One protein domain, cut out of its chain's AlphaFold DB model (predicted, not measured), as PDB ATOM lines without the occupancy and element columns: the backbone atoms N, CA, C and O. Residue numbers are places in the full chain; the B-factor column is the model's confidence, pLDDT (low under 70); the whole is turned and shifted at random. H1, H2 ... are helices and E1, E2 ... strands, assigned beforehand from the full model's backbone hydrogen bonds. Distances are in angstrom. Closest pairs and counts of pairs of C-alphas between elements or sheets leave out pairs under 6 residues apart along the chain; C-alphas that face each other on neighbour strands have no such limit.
ATOM      1  N   ASP A 130      98.756 125.620 111.457       81.12
ATOM      2  CA  ASP A 130      97.341 125.966 111.636       81.12
ATOM      3  C   ASP A 130      96.863 125.670 113.058       81.12
ATOM      4  O   ASP A 130      96.059 126.422 113.602       81.12
ATOM      5  N   VAL A 131      97.415 124.630 113.690       81.19
ATOM      6  CA  VAL A 131      97.253 124.389 115.128       81.19
ATOM      7  C   VAL A 131      97.968 125.486 115.918       81.19
ATOM      8  O   VAL A 131      97.370 126.042 116.831       81.19
ATOM      9  N   LEU A 132      99.193 125.874 115.535       82.62
ATOM     10  CA  LEU A 132      99.942 126.942 116.218       82.62
ATOM     11  C   LEU A 132      99.149 128.254 116.292       82.62
ATOM     12  O   LEU A 132      99.037 128.832 117.367       82.62
ATOM     13  N   LYS A 133      98.531 128.680 115.182       81.25
ATOM     14  CA  LYS A 133      97.700 129.900 115.117       81.25
ATOM     15  C   LYS A 133      96.545 129.910 116.118       81.25
ATOM     16  O   LYS A 133      96.069 130.974 116.491       81.25
ATOM     17  N   GLN A 134      96.059 128.742 116.536       80.50
ATOM     18  CA  GLN A 134      95.004 128.667 117.544       80.50
ATOM     19  C   GLN A 134      95.540 129.023 118.934       80.50
ATOM     20  O   GLN A 134      94.796 129.551 119.759       80.50
ATOM     21  N   TYR A 135      96.805 128.737 119.218       80.56
ATOM     22  CA  TYR A 135      97.389 128.907 120.548       80.56
ATOM     23  C   TYR A 135      98.262 130.163 120.668       80.56
ATOM     24  O   TYR A 135      98.321 130.752 121.744       80.56
ATOM     25  N   ASP A 136      98.850 130.636 119.568       78.44
ATOM     26  CA  ASP A 136      99.607 131.889 119.484       78.44
ATOM     27  C   ASP A 136      98.680 133.115 119.377       78.44
ATOM     28  O   ASP A 136      98.564 133.756 118.332       78.44
ATOM     29  N   LYS A 137      97.975 133.422 120.471       66.88
ATOM     30  CA  LYS A 137      96.969 134.502 120.531       66.88
ATOM     31  C   LYS A 137      97.548 135.890 120.212       66.88
ATOM     32  O   LYS A 137      96.820 136.729 119.691       66.88
ATOM     33  N   ASN A 138      98.837 136.104 120.485       63.34
ATOM     34  CA  ASN A 138      99.514 137.394 120.318       63.34
ATOM     35  C   ASN A 138     100.337 137.476 119.018       63.34
ATOM     36  O   ASN A 138     100.947 138.508 118.748       63.34
ATOM     37  N   GLY A 139     100.372 136.408 118.212       66.69
ATOM     38  CA  GLY A 139     101.147 136.362 116.968       66.69
ATOM     39  C   GLY A 139     102.667 136.376 117.173       66.69
ATOM     40  O   GLY A 139     103.404 136.668 116.228       66.69
ATOM     41  N   LEU A 140     103.143 136.072 118.383       64.38
ATOM     42  CA  LEU A 140     104.562 136.098 118.762       64.38
ATOM     43  C   LEU A 140     105.387 135.040 118.015       64.38
ATOM     44  O   LEU A 140     106.599 135.180 117.870       64.38
ATOM     45  N   TYR A 141     104.730 133.990 117.524       71.00
ATOM     46  CA  TYR A 141     105.330 132.867 116.809       71.00
ATOM     47  C   TYR A 141     104.859 132.797 115.347       71.00
ATOM     48  O   TYR A 141     105.005 131.757 114.689       71.00
ATOM     49  N   LYS A 142     104.325 133.898 114.793       67.12
ATOM     50  CA  LYS A 142     103.999 134.021 113.362       67.12
ATOM     51  C   LYS A 142     105.272 133.767 112.542       67.12
ATOM     52  O   LYS A 142     106.277 134.447 112.701       67.12
ATOM     53  N   GLY A 143     105.239 132.746 111.684       67.31
ATOM     54  CA  GLY A 143     106.393 132.349 110.868       67.31
ATOM     55  C   GLY A 143     107.379 131.390 111.544       67.31
ATOM     56  O   GLY A 143     108.359 131.004 110.913       67.31
ATOM     57  N   ALA A 144     107.130 130.939 112.779       77.75
ATOM     58  CA  ALA A 144     107.988 129.954 113.431       77.75
ATOM     59  C   ALA A 144     108.080 128.635 112.636       77.75
ATOM     60  O   ALA A 144     107.086 128.112 112.123       77.75
ATOM     61  N   ILE A 145     109.287 128.070 112.565       83.44
ATOM     62  CA  ILE A 145     109.512 126.721 112.045       83.44
ATOM     63  C   ILE A 145     109.225 125.743 113.177       83.44
ATOM     64  O   ILE A 145     109.775 125.855 114.274       83.44
ATOM     65  N   LEU A 146     108.394 124.750 112.886       87.94
ATOM     66  CA  LEU A 146     108.100 123.658 113.803       87.94
ATOM     67  C   LEU A 146     109.209 122.607 113.749       87.94
ATOM     68  O   LEU A 146     109.551 122.096 112.680       87.94
ATOM     69  N   GLY A 147     109.767 122.300 114.913       86.62
ATOM     70  CA  GLY A 147     110.711 121.211 115.126       86.62
ATOM     71  C   GLY A 147     109.995 119.906 115.431       86.62
ATOM     72  O   GLY A 147     108.776 119.864 115.630       86.62
ATOM     73  N   ARG A 148     110.754 118.809 115.500       84.06
ATOM     74  CA  ARG A 148     110.199 117.563 116.030       84.06
ATOM     75  C   ARG A 148     110.150 117.620 117.545       84.06
ATOM     76  O   ARG A 148     111.121 117.978 118.203       84.06
ATOM     77  N   ASN A 149     109.002 117.205 118.064       77.44
ATOM     78  CA  ASN A 149     108.799 116.960 119.478       77.44
ATOM     79  C   ASN A 149     109.148 115.497 119.748       77.44
ATOM     80  O   ASN A 149     108.560 114.594 119.149       77.44
ATOM     81  N   MET A 150     110.109 115.264 120.633       66.81
ATOM     82  CA  MET A 150     110.544 113.934 121.044       66.81
ATOM     83  C   MET A 150     110.199 113.721 122.515       66.81
ATOM     84  O   MET A 150     111.083 113.702 123.363       66.81
ATOM     85  N   PHE A 151     108.921 113.556 122.855       69.19
ATOM     86  CA  PHE A 151     108.570 113.138 124.213       69.19
ATOM     87  C   PHE A 151     107.722 111.874 124.230       69.19
ATOM     88  O   PHE A 151     106.994 111.560 123.289       69.19
ATOM     89  N   ASN A 152     107.869 111.141 125.329       60.16
ATOM     90  CA  ASN A 152     107.086 109.962 125.642       60.16
ATOM     91  C   ASN A 152     106.029 110.376 126.669       60.16
ATOM     92  O   ASN A 152     106.390 110.890 127.733       60.16
ATOM     93  N   ALA A 153     104.750 110.216 126.329       59.06
ATOM     94  CA  ALA A 153     103.644 110.615 127.191       59.06
ATOM     95  C   ALA A 153     103.755 109.879 128.535       59.06
ATOM     96  O   ALA A 153     103.625 108.661 128.613       59.06
ATOM     97  N   SER A 154     104.070 110.626 129.588       71.62
ATOM     98  CA  SER A 154     104.135 110.152 130.969       71.62
ATOM     99  C   SER A 154     103.709 111.293 131.886       71.62
ATOM    100  O   SER A 154     103.624 112.437 131.448       71.62
ATOM    101  N   CYS A 155     103.421 111.014 133.158       79.62
ATOM    102  CA  CYS A 155     102.889 112.051 134.055       79.62
ATOM    103  C   CYS A 155     103.933 113.070 134.477       79.62
ATOM    104  O   CYS A 155     103.578 114.114 134.999       79.62
ATOM    105  N   ASN A 156     105.206 112.784 134.238       83.00
ATOM    106  CA  ASN A 156     106.293 113.727 134.414       83.00
ATOM    107  C   ASN A 156     107.228 113.535 133.236       83.00
ATOM    108  O   ASN A 156     107.873 112.490 133.131       83.00
ATOM    109  N   PHE A 157     107.276 114.511 132.342       79.75
ATOM    110  CA  PHE A 157     108.065 114.399 131.130       79.75
ATOM    111  C   PHE A 157     108.802 115.687 130.817       79.75
ATOM    112  O   PHE A 157     108.473 116.781 131.278       79.75
ATOM    113  N   LYS A 158     109.821 115.510 129.982       82.38
ATOM    114  CA  LYS A 158     110.587 116.594 129.397       82.38
ATOM    115  C   LYS A 158     110.104 116.795 127.974       82.38
ATOM    116  O   LYS A 158     110.092 115.842 127.193       82.38
ATOM    117  N   LEU A 159     109.706 118.013 127.638       81.75
ATOM    118  CA  LEU A 159     109.468 118.411 126.257       81.75
ATOM    119  C   LEU A 159     110.825 118.517 125.546       81.75
ATOM    120  O   LEU A 159     111.497 119.533 125.634       81.75
ATOM    121  N   VAL A 160     111.277 117.444 124.896       84.25
ATOM    122  CA  VAL A 160     112.577 117.442 124.209       84.25
ATOM    123  C   VAL A 160     112.403 117.875 122.756       84.25
ATOM    124  O   VAL A 160     111.593 117.295 122.028       84.25
ATOM    125  N   CYS A 161     113.204 118.853 122.339       85.75
ATOM    126  CA  CYS A 161     113.238 119.381 120.980       85.75
ATOM    127  C   CYS A 161     114.530 119.009 120.248       85.75
ATOM    128  O   CYS A 161     115.563 118.759 120.874       85.75
ATOM    129  N   ASP A 162     114.456 118.952 118.914       84.75
ATOM    130  CA  ASP A 162     115.641 118.856 118.052       84.75
ATOM    131  C   ASP A 162     116.606 120.032 118.327       84.75
ATOM    132  O   ASP A 162     116.192 121.119 118.734       84.75
ATOM    133  N   GLU A 163     117.903 119.825 118.081       80.12
ATOM    134  CA  GLU A 163     118.927 120.858 118.277       80.12
ATOM    135  C   GLU A 163     118.580 122.147 117.507       80.12
ATOM    136  O   GLU A 163     118.279 122.117 116.311       80.12
ATOM    137  N   GLY A 164     118.620 123.286 118.207       77.50
ATOM    138  CA  GLY A 164     118.282 124.601 117.656       77.50
ATOM    139  C   GLY A 164     116.791 124.959 117.678       77.50
ATOM    140  O   GLY A 164     116.428 125.977 117.094       77.50
ATOM    141  N   PHE A 165     115.938 124.152 118.312       84.38
ATOM    142  CA  PHE A 165     114.533 124.470 118.572       84.38
ATOM    143  C   PHE A 165     114.293 124.628 120.072       84.38
ATOM    144  O   PHE A 165     114.796 123.838 120.872       84.38
ATOM    145  N   ASP A 166     113.468 125.604 120.430       86.00
ATOM    146  CA  ASP A 166     113.047 125.863 121.800       86.00
ATOM    147  C   ASP A 166     111.701 125.191 122.069       86.00
ATOM    148  O   ASP A 166     110.799 125.196 121.226       86.00
ATOM    149  N   GLY A 167     111.546 124.584 123.242       87.69
ATOM    150  CA  GLY A 167     110.263 124.047 123.668       87.69
ATOM    151  C   GLY A 167     109.425 125.136 124.327       87.69
ATOM    152  O   GLY A 167     109.832 125.759 125.309       87.69
ATOM    153  N   VAL A 168     108.233 125.326 123.784       89.12
ATOM    154  CA  VAL A 168     107.249 126.315 124.213       89.12
ATOM    155  C   VAL A 168     105.994 125.582 124.653       89.12
ATOM    156  O   VAL A 168     105.531 124.670 123.963       89.12
ATOM    157  N   VAL A 169     105.426 125.979 125.788       89.56
ATOM    158  CA  VAL A 169     104.114 125.495 126.222       89.56
ATOM    159  C   VAL A 169     103.109 126.631 126.154       89.56
ATOM    160  O   VAL A 169     103.250 127.652 126.822       89.56
ATOM    161  N   PHE A 170     102.078 126.432 125.343       89.12
ATOM    162  CA  PHE A 170     100.925 127.316 125.271       89.12
ATOM    163  C   PHE A 170      99.874 126.864 126.271       89.12
ATOM    164  O   PHE A 170      99.709 125.665 126.487       89.12
ATOM    165  N   SER A 171      99.133 127.805 126.845       89.25
ATOM    166  CA  SER A 171      98.026 127.508 127.750       89.25
ATOM    167  C   SER A 171      96.907 128.535 127.596       89.25
ATOM    168  O   SER A 171      97.048 129.537 126.888       89.25
ATOM    169  N   ASP A 172      95.764 128.276 128.220       80.62
ATOM    170  CA  ASP A 172      94.647 129.216 128.183       80.62
ATOM    171  C   ASP A 172      94.743 130.353 129.207       80.62
ATOM    172  O   ASP A 172      94.123 131.392 128.970       80.62
ATOM    173  N   ASN A 173      95.501 130.169 130.293       80.50
ATOM    174  CA  ASN A 173      95.631 131.133 131.392       80.50
ATOM    175  C   ASN A 173      96.979 131.853 131.466       80.50
ATOM    176  O   ASN A 173      97.019 132.935 132.036       80.50
ATOM    177  N   GLU A 174      98.048 131.287 130.910       81.44
ATOM    178  CA  GLU A 174      99.379 131.899 130.912       81.44
ATOM    179  C   GLU A 174      99.822 132.260 129.493       81.44
ATOM    180  O   GLU A 174      99.458 131.590 128.516       81.44
ATOM    181  N   GLU A 175     100.657 133.295 129.391       80.75
ATOM    182  CA  GLU A 175     101.408 133.594 128.171       80.75
ATOM    183  C   GLU A 175     102.302 132.407 127.761       80.75
ATOM    184  O   GLU A 175     102.627 131.565 128.603       80.75
ATOM    185  N   PRO A 176     102.699 132.298 126.477       83.81
ATOM    186  CA  PRO A 176     103.535 131.195 126.014       83.81
ATOM    187  C   PRO A 176     104.807 131.051 126.855       83.81
ATOM    188  O   PRO A 176     105.656 131.942 126.893       83.81
ATOM    189  N   LEU A 177     104.944 129.907 127.517       82.62
ATOM    190  CA  LEU A 177     106.037 129.649 128.441       82.62
ATOM    191  C   LEU A 177     107.210 129.029 127.689       82.62
ATOM    192  O   LEU A 177     107.109 127.903 127.197       82.62
ATOM    193  N   MET A 178     108.332 129.746 127.641       82.19
ATOM    194  CA  MET A 178     109.624 129.181 127.250       82.19
ATOM    195  C   MET A 178     110.120 128.278 128.372       82.19
ATOM    196  O   MET A 178     110.126 128.665 129.544       82.19
ATOM    197  N   VAL A 179     110.533 127.064 128.034       79.06
ATOM    198  CA  VAL A 179     110.875 126.068 129.046       79.06
ATOM    199  C   VAL A 179     112.344 125.677 128.868       79.06
ATOM    200  O   VAL A 179     112.695 124.938 127.967       79.06
ATOM    201  N   GLU A 180     113.256 126.166 129.705       62.25
ATOM    202  CA  GLU A 180     114.669 125.767 129.625       62.25
ATOM    203  C   GLU A 180     114.884 124.482 130.446       62.25
ATOM    204  O   GLU A 180     114.792 124.494 131.669       62.25
ATOM    205  N   ASN A 181     115.161 123.344 129.797       58.22
ATOM    206  CA  ASN A 181     115.391 122.033 130.446       58.22
ATOM    207  C   ASN A 181     114.171 121.362 131.136       58.22
ATOM    208  O   ASN A 181     114.333 120.452 131.958       58.22
ATOM    209  N   TYR A 182     112.970 121.746 130.701       59.19
ATOM    210  CA  TYR A 182     111.706 120.995 130.612       59.19
ATOM    211  C   TYR A 182     111.322 120.037 131.748       59.19
ATOM    212  O   TYR A 182     111.519 118.831 131.616       59.19
ATOM    213  N   ASP A 183     110.654 120.537 132.787       73.81
ATOM    214  CA  ASP A 183     109.841 119.699 133.676       73.81
ATOM    215  C   ASP A 183     108.360 120.071 133.492       73.81
ATOM    216  O   ASP A 183     107.881 121.096 133.985       73.81
ATOM    217  N   VAL A 184     107.644 119.236 132.734       84.75
ATOM    218  CA  VAL A 184     106.180 119.231 132.690       84.75
ATOM    219  C   VAL A 184     105.712 118.110 133.603       84.75
ATOM    220  O   VAL A 184     106.063 116.944 133.402       84.75
ATOM    221  N   SER A 185     104.923 118.453 134.613       89.75
ATOM    222  CA  SER A 185     104.474 117.503 135.627       89.75
ATOM    223  C   SER A 185     102.971 117.573 135.831       89.75
ATOM    224  O   SER A 185     102.414 118.644 136.047       89.75
ATOM    225  N   CYS A 186     102.334 116.415 135.814       88.25
ATOM    226  CA  CYS A 186     100.976 116.190 136.261       88.25
ATOM    227  C   CYS A 186     101.025 115.783 137.738       88.25
ATOM    228  O   CYS A 186     101.465 114.678 138.073       88.25
ATOM    229  N   VAL A 187     100.596 116.677 138.625       87.88
ATOM    230  CA  VAL A 187     100.637 116.476 140.083       87.88
ATOM    231  C   VAL A 187      99.246 116.610 140.685       87.88
ATOM    232  O   VAL A 187      98.363 117.208 140.079       87.88
ATOM    233  N   PHE A 188      99.046 116.069 141.886       84.12
ATOM    234  CA  PHE A 188      97.818 116.315 142.640       84.12
ATOM    235  C   PHE A 188      97.677 117.800 142.972       84.12
ATOM    236  O   PHE A 188      98.662 118.480 143.278       84.12
ATOM    237  N   ASN A 189      96.448 118.298 142.889       79.25
ATOM    238  CA  ASN A 189      96.106 119.635 143.325       79.25
ATOM    239  C   ASN A 189      96.428 119.740 144.827       79.25
ATOM    240  O   ASN A 189      95.947 118.929 145.611       79.25
ATOM    241  N   PRO A 190      97.223 120.724 145.280       77.00
ATOM    242  CA  PRO A 190      97.553 120.846 146.700       77.00
ATOM    243  C   PRO A 190      96.328 121.097 147.597       77.00
ATOM    244  O   PRO A 190      96.453 121.008 148.817       77.00
ATOM    245  N   MET A 191      95.172 121.440 147.018       71.38
ATOM    246  CA  MET A 191      93.921 121.656 147.747       71.38
ATOM    247  C   MET A 191      93.015 120.420 147.812       71.38
ATOM    248  O   MET A 191      92.133 120.386 148.667       71.38
ATOM    249  N   THR A 192      93.227 119.409 146.961       73.12
ATOM    250  CA  THR A 192      92.406 118.189 146.926       73.12
ATOM    251  C   THR A 192      93.162 117.009 146.306       73.12
ATOM    252  O   THR A 192      93.830 117.149 145.283       73.12
ATOM    253  N   ASP A 193      93.017 115.824 146.902       73.44
ATOM    254  CA  ASP A 193      93.630 114.586 146.401       73.44
ATOM    255  C   ASP A 193      92.878 113.996 145.192       73.44
ATOM    256  O   ASP A 193      93.382 113.084 144.534       73.44
ATOM    257  N   ASP A 194      91.693 114.522 144.874       71.75
ATOM    258  CA  ASP A 194      90.827 113.984 143.820       71.75
ATOM    259  C   ASP A 194      91.124 114.596 142.439       71.75
ATOM    260  O   ASP A 194      90.814 114.000 141.410       71.75
ATOM    261  N   LEU A 195      91.795 115.752 142.391       74.62
ATOM    262  CA  LEU A 195      92.078 116.469 141.148       74.62
ATOM    263  C   LEU A 195      93.580 116.525 140.874       74.62
ATOM    264  O   LEU A 195      94.377 116.812 141.767       74.62
ATOM    265  N   LYS A 196      93.987 116.306 139.620       81.12
ATOM    266  CA  LYS A 196      95.364 116.570 139.187       81.12
ATOM    267  C   LYS A 196      95.437 117.757 138.235       81.12
ATOM    268  O   LYS A 196      94.505 118.036 137.486       81.12
ATOM    269  N   ILE A 197      96.565 118.453 138.279       85.88
ATOM    270  CA  ILE A 197      96.840 119.665 137.512       85.88
ATOM    271  C   ILE A 197      98.154 119.536 136.748       85.88
ATOM    272  O   ILE A 197      99.107 118.907 137.217       85.88
ATOM    273  N   TRP A 198      98.218 120.184 135.588       90.44
ATOM    274  CA  TRP A 198      99.472 120.380 134.875       90.44
ATOM    275  C   TRP A 198     100.259 121.532 135.492       90.44
ATOM    276  O   TRP A 198      99.738 122.638 135.656       90.44
ATOM    277  N   LEU A 199     101.528 121.271 135.791       89.31
ATOM    278  CA  LEU A 199     102.525 122.275 136.124       89.31
ATOM    279  C   LEU A 199     103.612 122.304 135.049       89.31
ATOM    280  O   LEU A 199     104.127 121.259 134.647       89.31
ATOM    281  N   VAL A 200     103.992 123.509 134.638       87.69
ATOM    282  CA  VAL A 200     105.128 123.782 133.753       87.69
ATOM    283  C   VAL A 200     106.032 124.757 134.485       87.69
ATOM    284  O   VAL A 200     105.594 125.847 134.845       87.69
ATOM    285  N   ASN A 201     107.271 124.353 134.781       84.94
ATOM    286  CA  ASN A 201     108.196 125.140 135.614       84.94
ATOM    287  C   ASN A 201     107.579 125.585 136.960       84.94
ATOM    288  O   ASN A 201     107.842 126.679 137.454       84.94
ATOM    289  N   GLY A 202     106.725 124.741 137.548       83.88
ATOM    290  CA  GLY A 202     106.024 125.028 138.804       83.88
ATOM    291  C   GLY A 202     104.796 125.940 138.677       83.88
ATOM    292  O   GLY A 202     104.111 126.148 139.677       83.88
ATOM    293  N   MET A 203     104.478 126.444 137.481       83.94
ATOM    294  CA  MET A 203     103.276 127.241 137.217       83.94
ATOM    295  C   MET A 203     102.131 126.356 136.737       83.94
ATOM    296  O   MET A 203     102.329 125.485 135.890       83.94
ATOM    297  N   ARG A 204     100.927 126.578 137.273       86.25
ATOM    298  CA  ARG A 204      99.725 125.842 136.866       86.25
ATOM    299  C   ARG A 204      99.251 126.320 135.498       86.25
ATOM    300  O   ARG A 204      99.003 127.506 135.314       86.25
ATOM    301  N   VAL A 205      99.057 125.385 134.577       86.56
ATOM    302  CA  VAL A 205      98.614 125.673 133.205       86.56
ATOM    303  C   VAL A 205      97.317 124.939 132.870       86.56
ATOM    304  O   VAL A 205      97.097 123.804 133.299       86.56
ATOM    305  N   LEU A 206      96.455 125.590 132.090       84.00
ATOM    306  CA  LEU A 206      95.182 125.056 131.609       84.00
ATOM    307  C   LEU A 206      95.249 124.709 130.127       84.00
ATOM    308  O   LEU A 206      95.736 125.506 129.325       84.00
ATOM    309  N   ASN A 207      94.707 123.537 129.780       83.94
ATOM    310  CA  ASN A 207      94.708 122.984 128.422       83.94
ATOM    311  C   ASN A 207      96.075 123.125 127.722       83.94
ATOM    312  O   ASN A 207      96.140 123.674 126.615       83.94
ATOM    313  N   PRO A 208      97.178 122.713 128.372       88.81
ATOM    314  CA  PRO A 208      98.498 123.022 127.861       88.81
ATOM    315  C   PRO A 208      98.796 122.274 126.563       88.81
ATOM    316  O   PRO A 208      98.458 121.100 126.414       88.81
ATOM    317  N   VAL A 209      99.481 122.942 125.640       89.56
ATOM    318  CA  VAL A 209      99.936 122.362 124.372       89.56
ATOM    319  C   VAL A 209     101.419 122.636 124.203       89.56
ATOM    320  O   VAL A 209     101.852 123.786 124.251       89.56
ATOM    321  N   GLY A 210     102.203 121.583 123.992       89.38
ATOM    322  CA  GLY A 210     103.640 121.704 123.749       89.38
ATOM    323  C   GLY A 210     103.961 121.955 122.282       89.38
ATOM    324  O   GLY A 210     103.303 121.423 121.389       89.38
ATOM    325  N   ALA A 211     105.011 122.713 122.013       90.44
ATOM    326  CA  ALA A 211     105.559 122.880 120.677       90.44
ATOM    327  C   ALA A 211     107.080 123.006 120.737       90.44
ATOM    328  O   ALA A 211     107.606 123.736 121.566       90.44
ATOM    329  N   CYS A 212     107.778 122.363 119.809       89.56
ATOM    330  CA  CYS A 212     109.160 122.691 119.497       89.56
ATOM    331  C   CYS A 212     109.155 123.736 118.394       89.56
ATOM    332  O   CYS A 212     108.764 123.449 117.260       89.56
ATOM    333  N   LEU A 213     109.552 124.952 118.729       86.25
ATOM    334  CA  LEU A 213     109.534 126.094 117.838       86.25
ATOM    335  C   LEU A 213     110.944 126.629 117.717       86.25
ATOM    336  O   LEU A 213     111.633 126.881 118.695       86.25
ATOM    337  N   ARG A 214     111.372 126.835 116.483       81.56
ATOM    338  CA  ARG A 214     112.468 127.738 116.195       81.56
ATOM    339  C   ARG A 214     111.809 128.906 115.524       81.56
ATOM    340  O   ARG A 214     111.283 128.747 114.419       81.56
ATOM    341  N   ILE A 215     111.778 130.049 116.190       64.62
ATOM    342  CA  ILE A 215     111.198 131.225 115.564       64.62
ATOM    343  C   ILE A 215     112.068 131.532 114.347       64.62
ATOM    344  O   ILE A 215     113.220 131.939 114.479       64.62
ATOM    345  N   ALA A 216     111.543 131.272 113.148       44.66
ATOM    346  CA  ALA A 216     112.132 131.795 111.933       44.66
ATOM    347  C   ALA A 216     111.673 133.236 111.815       44.66
ATOM    348  O   ALA A 216     110.921 133.609 110.924       44.66
TER     349      ALA A 216
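Overview. This is residues 130 to 216 of the 546 residues of an uncharacterized protein of Caenorhabditis brenneri (UniProt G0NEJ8). Two small antiparallel sheets follow one another along the longest axis: a three-stranded meander, E2-E3-E4, each strand the antiparallel neighbour of the one before, and a ribbon, E1-E5, with short H1 near Phe 170. The printed part has 87 residues with H1, then E1 to E5; it is mostly strand, though 35 residues, under half, are in named elements. It is compact, radius of gyration of the C-alphas 13.3 A, spanning 42 by 25 by 19 A.

Along the chain. H1, residues 130 to 135, begins at C-alpha (97.341, 125.966, 111.636). E1 is 166 to 170, E2 184 to 189, E3 192 to 200 (19.1 A), E4 203 to 205, and E5 209 to 214 (15.9 A), ending at (112.468, 127.738, 116.195).

Arrangement. H1 has 0 of 2 O i to N i+4 pairs within hydrogen-bond range, but 2 of 3 O i to N i+3. Its closest C-alphas to E1 are Tyr 135 and Phe 170, 6.1 A. E1 and E5 pair at N 168 and O 211, 2.8 A. Hairpin E2-E3 pairs at N 187 and O 197, 3.0 A; E3 bends by 83 degrees at residue 195. Hairpin E3-E4 pairs at N 200 and O 203, 2.9 A.

Size, cuts and confidence. C-alphas 193 and 216 are farthest apart, 42.7 A. The printed part has no cut. Links H1 to E1 and E1 to E2 are long. Fifteen residues are under pLDDT 70, among them 150 to 153.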